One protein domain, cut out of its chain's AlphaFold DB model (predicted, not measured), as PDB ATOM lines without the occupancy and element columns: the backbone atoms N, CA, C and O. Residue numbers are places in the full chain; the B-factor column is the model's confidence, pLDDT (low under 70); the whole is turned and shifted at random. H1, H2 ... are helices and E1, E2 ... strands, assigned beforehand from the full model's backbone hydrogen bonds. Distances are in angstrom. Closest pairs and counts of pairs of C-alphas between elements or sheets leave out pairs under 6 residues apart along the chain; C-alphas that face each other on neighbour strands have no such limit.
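Overview. This is residues 2 to 62 of the 75 residues of the protein "Radical SAM domain-containing" of Planctomycetes bacterium (UniProt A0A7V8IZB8). A lone helix, H1, lies at one end of a long stretched link, and a small head at the other end holds the hairpin E1 and E2 with helices H2 and H3. The 61 printed residues include three named helices and two named strands, in the order H1, H2, E1, E2, H3; the sheet E1 - E2 is antiparallel. The class is mixed, with under half of the residues in named elements. The whole is extended, with a radius of gyration of the C-alphas of 18.6 A and spans of 54 by 27 by 16 A.

Arrangement. H1, residues 2 to 9, is apart from H2, residues 34 to 37. E1, residues 43 to 45, and E2, residues 51 to 53, form an antiparallel hairpin at 151 degrees, with N 44 and O 52 within hydrogen-bond range at 2.8 A. The closest C-alphas of E1 and H3, residues 54 to 61, are those of Ala 43 and Phe 54, 4.7 A apart. H2 and H3 are close but not clearly touching, their closest C-alphas, Val 37 and Cys 55, 6.8 A apart. Every O i to N i+4 pair is within range in H1 and H3; H2 is too short for one.

Along the chain. H1, 11.0 A long, begins at C-alpha 2 (97.342, 217.668, 230.463). H2 measures 5.0 A, E1 6.6 A and E2 6.9 A. H3, 9.9 A, ends at C-alpha 61 (144.330, 200.771, 247.449).

Size, cuts and confidence. The farthest C-alphas, Pro 2 and Thr 48, are 55.2 A apart. The printed part has no cut. The link from H1 to H2 is long, 24 residues, and residues 18 to 24 stand free. Residue 2 has pLDDT under 70.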
ATOM      1  N   PRO A   2      97.647 216.514 229.595       60.94
ATOM      2  CA  PRO A   2      97.342 217.668 230.463       60.94
ATOM      3  C   PRO A   2      97.684 217.437 231.948       60.94
ATOM      4  O   PRO A   2      98.293 218.297 232.572       60.94
ATOM      5  N   GLY A   3      97.446 216.230 232.479       84.44
ATOM      6  CA  GLY A   3      97.719 215.936 233.895       84.44
ATOM      7  C   GLY A   3      99.201 215.932 234.302       84.44
ATOM      8  O   GLY A   3      99.505 216.182 235.463       84.44
ATOM      9  N   PHE A   4     100.137 215.689 233.373       88.19
ATOM     10  CA  PHE A   4     101.572 215.745 233.695       88.19
ATOM     11  C   PHE A   4     102.029 217.186 233.930       88.19
ATOM     12  O   PHE A   4     102.683 217.457 234.929       88.19
ATOM     13  N   LEU A   5     101.667 218.108 233.030       89.88
ATOM     14  CA  LEU A   5     102.032 219.523 233.148       89.88
ATOM     15  C   LEU A   5     101.403 220.163 234.390       89.88
ATOM     16  O   LEU A   5     102.092 220.882 235.103       89.88
ATOM     17  N   GLU A   6     100.141 219.856 234.699       93.31
ATOM     18  CA  GLU A   6      99.490 220.326 235.931       93.31
ATOM     19  C   GLU A   6     100.186 219.793 237.191       93.31
ATOM     20  O   GLU A   6     100.463 220.559 238.114       93.31
ATOM     21  N   ALA A   7     100.525 218.499 237.228       90.75
ATOM     22  CA  ALA A   7     101.262 217.912 238.345       90.75
ATOM     23  C   ALA A   7     102.693 218.467 238.462       90.75
ATOM     24  O   ALA A   7     103.176 218.659 239.577       90.75
ATOM     25  N   ALA A   8     103.352 218.757 237.335       91.94
ATOM     26  CA  ALA A   8     104.672 219.378 237.287       91.94
ATOM     27  C   ALA A   8     104.648 220.803 237.845       91.94
ATOM     28  O   ALA A   8     105.441 221.124 238.726       91.94
ATOM     29  N   LEU A   9     103.708 221.632 237.382       93.38
ATOM     30  CA  LEU A   9     103.537 223.008 237.856       93.38
ATOM     31  C   LEU A   9     103.121 223.072 239.331       93.38
ATOM     32  O   LEU A   9     103.467 224.026 240.018       93.38
ATOM     33  N   ALA A  10     102.405 222.060 239.827       94.69
ATOM     34  CA  ALA A  10     102.020 221.948 241.232       94.69
ATOM     35  C   ALA A  10     103.092 221.295 242.131       94.69
ATOM     36  O   ALA A  10     102.796 221.039 243.297       94.69
ATOM     37  N   GLU A  11     104.282 220.974 241.604       91.00
ATOM     38  CA  GLU A  11     105.365 220.263 242.313       91.00
ATOM     39  C   GLU A  11     104.939 218.904 242.916       91.00
ATOM     40  O   GLU A  11     105.446 218.460 243.945       91.00
ATOM     41  N   LYS A  12     104.000 218.205 242.264       92.81
ATOM     42  CA  LYS A  12     103.428 216.916 242.711       92.81
ATOM     43  C   LYS A  12     103.956 215.698 241.946       92.81
ATOM     44  O   LYS A  12     103.358 214.626 242.023       92.81
ATOM     45  N   LEU A  13     105.041 215.840 241.186       92.19
ATOM     46  CA  LEU A  13     105.651 214.704 240.487       92.19
ATOM     47  C   LEU A  13     106.326 213.747 241.472       92.19
ATOM     48  O   LEU A  13     106.930 214.164 242.460       92.19
ATOM     49  N   THR A  14     106.266 212.453 241.170       90.38
ATOM     50  CA  THR A  14     106.958 211.409 241.926       90.38
ATOM     51  C   THR A  14     108.102 210.821 241.099       90.38
ATOM     52  O   THR A  14     108.377 211.234 239.973       90.38
ATOM     53  N   GLY A  15     108.788 209.813 241.641       89.19
ATOM     54  CA  GLY A  15     109.829 209.097 240.899       89.19
ATOM     55  C   GLY A  15     109.320 208.313 239.682       89.19
ATOM     56  O   GLY A  15     110.134 207.911 238.860       89.19
ATOM     57  N   LYS A  16     108.005 208.081 239.542       89.81
ATOM     58  CA  LYS A  16     107.439 207.351 238.392       89.81
ATOM     59  C   LYS A  16     107.416 208.191 237.117       89.81
ATOM     60  O   LYS A  16     107.503 207.638 236.026       89.81
ATOM     61  N   GLU A  17     107.295 209.507 237.254       90.50
ATOM     62  CA  GLU A  17     107.174 210.440 236.134       90.50
ATOM     63  C   GLU A  17     108.515 211.075 235.735       90.50
ATOM     64  O   GLU A  17     108.592 211.762 234.718       90.50
ATOM     65  N   VAL A  18     109.569 210.865 236.531       88.25
ATOM     66  CA  VAL A  18     110.849 211.565 236.385       88.25
ATOM     67  C   VAL A  18     111.987 210.576 236.157       88.25
ATOM     68  O   VAL A  18     112.298 209.745 237.009       88.25
ATOM     69  N   PHE A  19     112.681 210.724 235.031       91.12
ATOM     70  CA  PHE A  19     113.975 210.086 234.813       91.12
ATOM     71  C   PHE A  19     115.082 210.958 235.418       91.12
ATOM     72  O   PHE A  19     115.302 212.086 234.976       91.12
ATOM     73  N   ARG A  20     115.779 210.456 236.445       91.00
ATOM     74  CA  ARG A  20     116.800 211.219 237.179       91.00
ATOM     75  C   ARG A  20     118.210 210.746 236.839       91.00
ATOM     76  O   ARG A  20     118.569 209.609 237.132       91.00
ATOM     77  N   ILE A  21     119.035 211.662 236.337       93.56
ATOM     78  CA  ILE A  21     120.481 211.466 236.171       93.56
ATOM     79  C   ILE A  21     121.188 212.106 237.366       93.56
ATOM     80  O   ILE A  21     120.926 213.259 237.699       93.56
ATOM     81  N   THR A  22     122.075 211.362 238.025       91.44
ATOM     82  CA  THR A  22     122.912 211.888 239.113       91.44
ATOM     83  C   THR A  22     124.367 211.895 238.674       91.44
ATOM     84  O   THR A  22     124.886 210.867 238.247       91.44
ATOM     85  N   LEU A  23     125.018 213.050 238.794       92.75
ATOM     86  CA  LEU A  23     126.447 213.213 238.551       92.75
ATOM     87  C   LEU A  23     127.137 213.428 239.894       92.75
ATOM     88  O   LEU A  23     126.959 214.460 240.537       92.75
ATOM     89  N   THR A  24     127.918 212.442 240.321       89.00
ATOM     90  CA  THR A  24     128.674 212.512 241.573       89.00
ATOM     91  C   THR A  24     130.145 212.733 241.257       89.00
ATOM     92  O   THR A  24     130.774 211.905 240.602       89.00
ATOM     93  N   ALA A  25     130.706 213.839 241.745       90.19
ATOM     94  CA  ALA A  25     132.134 214.112 241.632       90.19
ATOM     95  C   ALA A  25     132.911 213.298 242.679       90.19
ATOM     96  O   ALA A  25     132.990 213.676 243.853       90.19
ATOM     97  N   PHE A  26     133.461 212.164 242.248       93.31
ATOM     98  CA  PHE A  26     134.386 211.370 243.053       93.31
ATOM     99  C   PHE A  26     135.749 212.065 243.178       93.31
ATOM    100  O   PHE A  26     136.062 212.991 242.434       93.31
ATOM    101  N   LEU A  27     136.540 211.643 244.164       95.25
ATOM    102  CA  LEU A  27     137.867 212.200 244.427       95.25
ATOM    103  C   LEU A  27     138.912 211.349 243.707       95.25
ATOM    104  O   LEU A  27     138.867 210.121 243.795       95.25
ATOM    105  N   ASP A  28     139.845 212.020 243.041       93.50
ATOM    106  CA  ASP A  28     141.015 211.427 242.398       93.50
ATOM    107  C   ASP A  28     142.306 211.852 243.116       93.50
ATOM    108  O   ASP A  28     142.267 212.506 244.158       93.50
ATOM    109  N   LYS A  29     143.461 211.497 242.544       92.00
ATOM    110  CA  LYS A  29     144.795 211.809 243.076       92.00
ATOM    111  C   LYS A  29     145.068 213.308 243.266       92.00
ATOM    112  O   LYS A  29     145.837 213.663 244.155       92.00
ATOM    113  N   HIS A  30     144.496 214.178 242.440       93.31
ATOM    114  CA  HIS A  30     144.771 215.617 242.431       93.31
ATOM    115  C   HIS A  30     143.835 216.410 243.342       93.31
ATOM    116  O   HIS A  30     144.235 217.445 243.869       93.31
ATOM    117  N   ILE A  31     142.607 215.929 243.545       93.81
ATOM    118  CA  ILE A  31     141.596 216.595 244.384       93.81
ATOM    119  C   ILE A  31     141.249 215.800 245.648       93.81
ATOM    120  O   ILE A  31     140.172 215.976 246.223       93.81
ATOM    121  N   PHE A  32     142.135 214.902 246.077       94.75
ATOM    122  CA  PHE A  32     141.882 214.018 247.207       94.75
ATOM    123  C   PHE A  32     141.759 214.792 248.527       94.75
ATOM    124  O   PHE A  32     142.706 215.431 248.979       94.75
ATOM    125  N   ASP A  33     140.605 214.680 249.187       95.25
ATOM    126  CA  ASP A  33     140.335 215.292 250.492       95.25
ATOM    127  C   ASP A  33     139.874 214.217 251.485       95.25
ATOM    128  O   ASP A  33     138.827 213.582 251.317       95.25
ATOM    129  N   VAL A  34     140.653 214.048 252.555       93.38
ATOM    130  CA  VAL A  34     140.402 213.056 253.608       93.38
ATOM    131  C   VAL A  34     139.070 213.312 254.322       93.38
ATOM    132  O   VAL A  34     138.313 212.375 254.560       93.38
ATOM    133  N   ARG A  35     138.719 214.569 254.621       95.06
ATOM    134  CA  ARG A  35     137.464 214.913 255.314       95.06
ATOM    135  C   ARG A  35     136.247 214.573 254.459       95.06
ATOM    136  O   ARG A  35     135.229 214.142 254.999       95.06
ATOM    137  N   ARG A  36     136.347 214.758 253.138       94.50
ATOM    138  CA  ARG A  36     135.288 214.375 252.188       94.50
ATOM    139  C   ARG A  36     135.193 212.858 252.037       94.50
ATOM    140  O   ARG A  36     134.082 212.333 252.054       94.50
ATOM    141  N   VAL A  37     136.324 212.150 251.958       94.56
ATOM    142  CA  VAL A  37     136.359 210.674 251.913       94.56
ATOM    143  C   VAL A  37     135.648 210.047 253.109       94.56
ATOM    144  O   VAL A  37     134.864 209.121 252.920       94.56
ATOM    145  N   MET A  38     135.855 210.577 254.318       92.31
ATOM    146  CA  MET A  38     135.240 210.041 255.542       92.31
ATOM    147  C   MET A  38     133.708 210.158 255.574       92.31
ATOM    148  O   MET A  38     133.066 209.515 256.397       92.31
ATOM    149  N   LYS A  39     133.112 210.967 254.689       92.69
ATOM    150  CA  LYS A  39     131.656 211.143 254.548       92.69
ATOM    151  C   LYS A  39     131.095 210.486 253.284       92.69
ATOM    152  O   LYS A  39     129.955 210.751 252.910       92.69
ATOM    153  N   CYS A  40     131.892 209.685 252.578       91.38
ATOM    154  CA  CYS A  40     131.450 209.043 251.349       91.38
ATOM    155  C   CYS A  40     130.378 207.984 251.647       91.38
ATOM    156  O   CYS A  40     130.535 207.171 252.554       91.38
ATOM    157  N   CYS A  41     129.303 207.976 250.859       91.62
ATOM    158  CA  CYS A  41     128.205 207.011 250.975       91.62
ATOM    159  C   CYS A  41     128.366 205.785 250.063       91.62
ATOM    160  O   CYS A  41     127.558 204.862 250.123       91.62
ATOM    161  N   THR A  42     129.394 205.761 249.214       93.31
ATOM    162  CA  THR A  42     129.695 204.642 248.317       93.31
ATOM    163  C   THR A  42     130.995 203.988 248.758       93.31
ATOM    164  O   THR A  42     132.033 204.650 248.826       93.31
ATOM    165  N   ALA A  43     130.951 202.690 249.043       93.62
ATOM    166  CA  ALA A  43     132.099 201.923 249.508       93.62
ATOM    167  C   ALA A  43     132.254 200.613 248.728       93.62
ATOM    168  O   ALA A  43     131.283 200.049 248.229       93.62
ATOM    169  N   MET A  44     133.496 200.150 248.634       93.12
ATOM    170  CA  MET A  44     133.888 198.864 248.078       93.12
ATOM    171  C   MET A  44     134.143 197.898 249.236       93.12
ATOM    172  O   MET A  44     134.875 198.235 250.170       93.12
ATOM    173  N   LEU A  45     133.557 196.706 249.167       93.50
ATOM    174  CA  LEU A  45     133.885 195.607 250.069       93.50
ATOM    175  C   LEU A  45     135.011 194.785 249.438       93.50
ATOM    176  O   LEU A  45     134.865 194.291 248.320       93.50
ATOM    177  N   LEU A  46     136.138 194.667 250.132       92.06
ATOM    178  CA  LEU A  46     137.279 193.882 249.668       92.06
ATOM    179  C   LEU A  46     137.177 192.431 250.172       92.06
ATOM    180  O   LEU A  46     136.617 192.204 251.246       92.06
ATOM    181  N   PRO A  47     137.794 191.452 249.477       91.19
ATOM    182  CA  PRO A  47     137.836 190.054 249.929       91.19
ATOM    183  C   PRO A  47     138.456 189.865 251.317       91.19
ATOM    184  O   PRO A  47     138.154 188.903 252.013       91.19
ATOM    185  N   THR A  48     139.312 190.796 251.736       90.12
ATOM    186  CA  THR A  48     139.919 190.815 253.070       90.12
ATOM    187  C   THR A  48     138.933 191.195 254.179       90.12
ATOM    188  O   THR A  48     139.305 191.119 255.341       90.12
ATOM    189  N   GLY A  49     137.710 191.626 253.851       90.69
ATOM    190  CA  GLY A  49     136.697 192.080 254.811       90.69
ATOM    191  C   GLY A  49     136.713 193.588 255.085       90.69
ATOM    192  O   GLY A  49     135.906 194.079 255.870       90.69
ATOM    193  N   HIS A  50     137.596 194.348 254.433       91.75
ATOM    194  CA  HIS A  50     137.630 195.805 254.569       91.75
ATOM    195  C   HIS A  50     136.498 196.457 253.776       91.75
ATOM    196  O   HIS A  50     136.329 196.179 252.588       91.75
ATOM    197  N   THR A  51     135.800 197.404 254.404       92.88
ATOM    198  CA  THR A  51     134.875 198.318 253.723       92.88
ATOM    199  C   THR A  51     135.573 199.652 253.512       92.88
ATOM    200  O   THR A  51     135.826 200.388 254.464       92.88
ATOM    201  N   VAL A  52     135.909 199.967 252.262       93.44
ATOM    202  CA  VAL A  52     136.724 201.135 251.908       93.44
ATOM    203  C   VAL A  52     135.902 202.115 251.069       93.44
ATOM    204  O   VAL A  52     135.299 201.689 250.084       93.44
ATOM    205  N   PRO A  53     135.880 203.426 251.378       95.44
ATOM    206  CA  PRO A  53     135.241 204.426 250.519       95.44
ATOM    207  C   PRO A  53     135.712 204.328 249.063       95.44
ATOM    208  O   PRO A  53     136.910 204.203 248.810       95.44
ATOM    209  N   PHE A  54     134.799 204.434 248.093       95.00
ATOM    210  CA  PHE A  54     135.099 204.196 246.672       95.00
ATOM    211  C   PHE A  54     136.265 205.048 246.147       95.00
ATOM    212  O   PHE A  54     137.164 204.538 245.479       95.00
ATOM    213  N   CYS A  55     136.303 206.338 246.500       95.12
ATOM    214  CA  CYS A  55     137.398 207.224 246.097       95.12
ATOM    215  C   CYS A  55     138.747 206.797 246.692       95.12
ATOM    216  O   CYS A  55     139.774 206.874 246.021       95.12
ATOM    217  N   ALA A  56     138.745 206.345 247.951       95.19
ATOM    218  CA  ALA A  56     139.946 205.863 248.621       95.19
ATOM    219  C   ALA A  56     140.419 204.546 248.001       95.19
ATOM    220  O   ALA A  56     141.610 204.393 247.756       95.19
ATOM    221  N   TYR A  57     139.501 203.634 247.666       94.56
ATOM    222  CA  TYR A  57     139.840 202.415 246.936       94.56
ATOM    223  C   TYR A  57     140.531 202.740 245.609       94.56
ATOM    224  O   TYR A  57     141.664 202.316 245.406       94.56
ATOM    225  N   ASN A  58     139.910 203.558 244.753       93.25
ATOM    226  CA  ASN A  58     140.471 203.884 243.440       93.25
ATOM    227  C   ASN A  58     141.809 204.620 243.502       93.25
ATOM    228  O   ASN A  58     142.652 204.392 242.646       93.25
ATOM    229  N   THR A  59     141.993 205.507 244.481       94.06
ATOM    230  CA  THR A  59     143.179 206.374 244.527       94.06
ATOM    231  C   THR A  59     144.329 205.764 245.332       94.06
ATOM    232  O   THR A  59     145.490 206.004 245.010       94.06
ATOM    233  N   LEU A  60     144.035 204.994 246.389       93.50
ATOM    234  CA  LEU A  60     145.040 204.541 247.361       93.50
ATOM    235  C   LEU A  60     145.287 203.029 247.343       93.50
ATOM    236  O   LEU A  60     146.431 202.609 247.502       93.50
ATOM    237  N   TYR A  61     144.243 202.213 247.172       93.19
ATOM    238  CA  TYR A  61     144.330 200.771 247.449       93.19
ATOM    239  C   TYR A  61     144.247 199.883 246.208       93.19
ATOM    240  O   TYR A  61     144.732 198.758 246.251       93.19
ATOM    241  N   ARG A  62     143.664 200.371 245.108       90.94
ATOM    242  CA  ARG A  62     143.470 199.595 243.876       90.94
ATOM    243  C   ARG A  62     144.788 199.074 243.307       90.94
ATOM    244  O   ARG A  62     144.885 197.890 243.010       90.94
TER     245      ARG A  62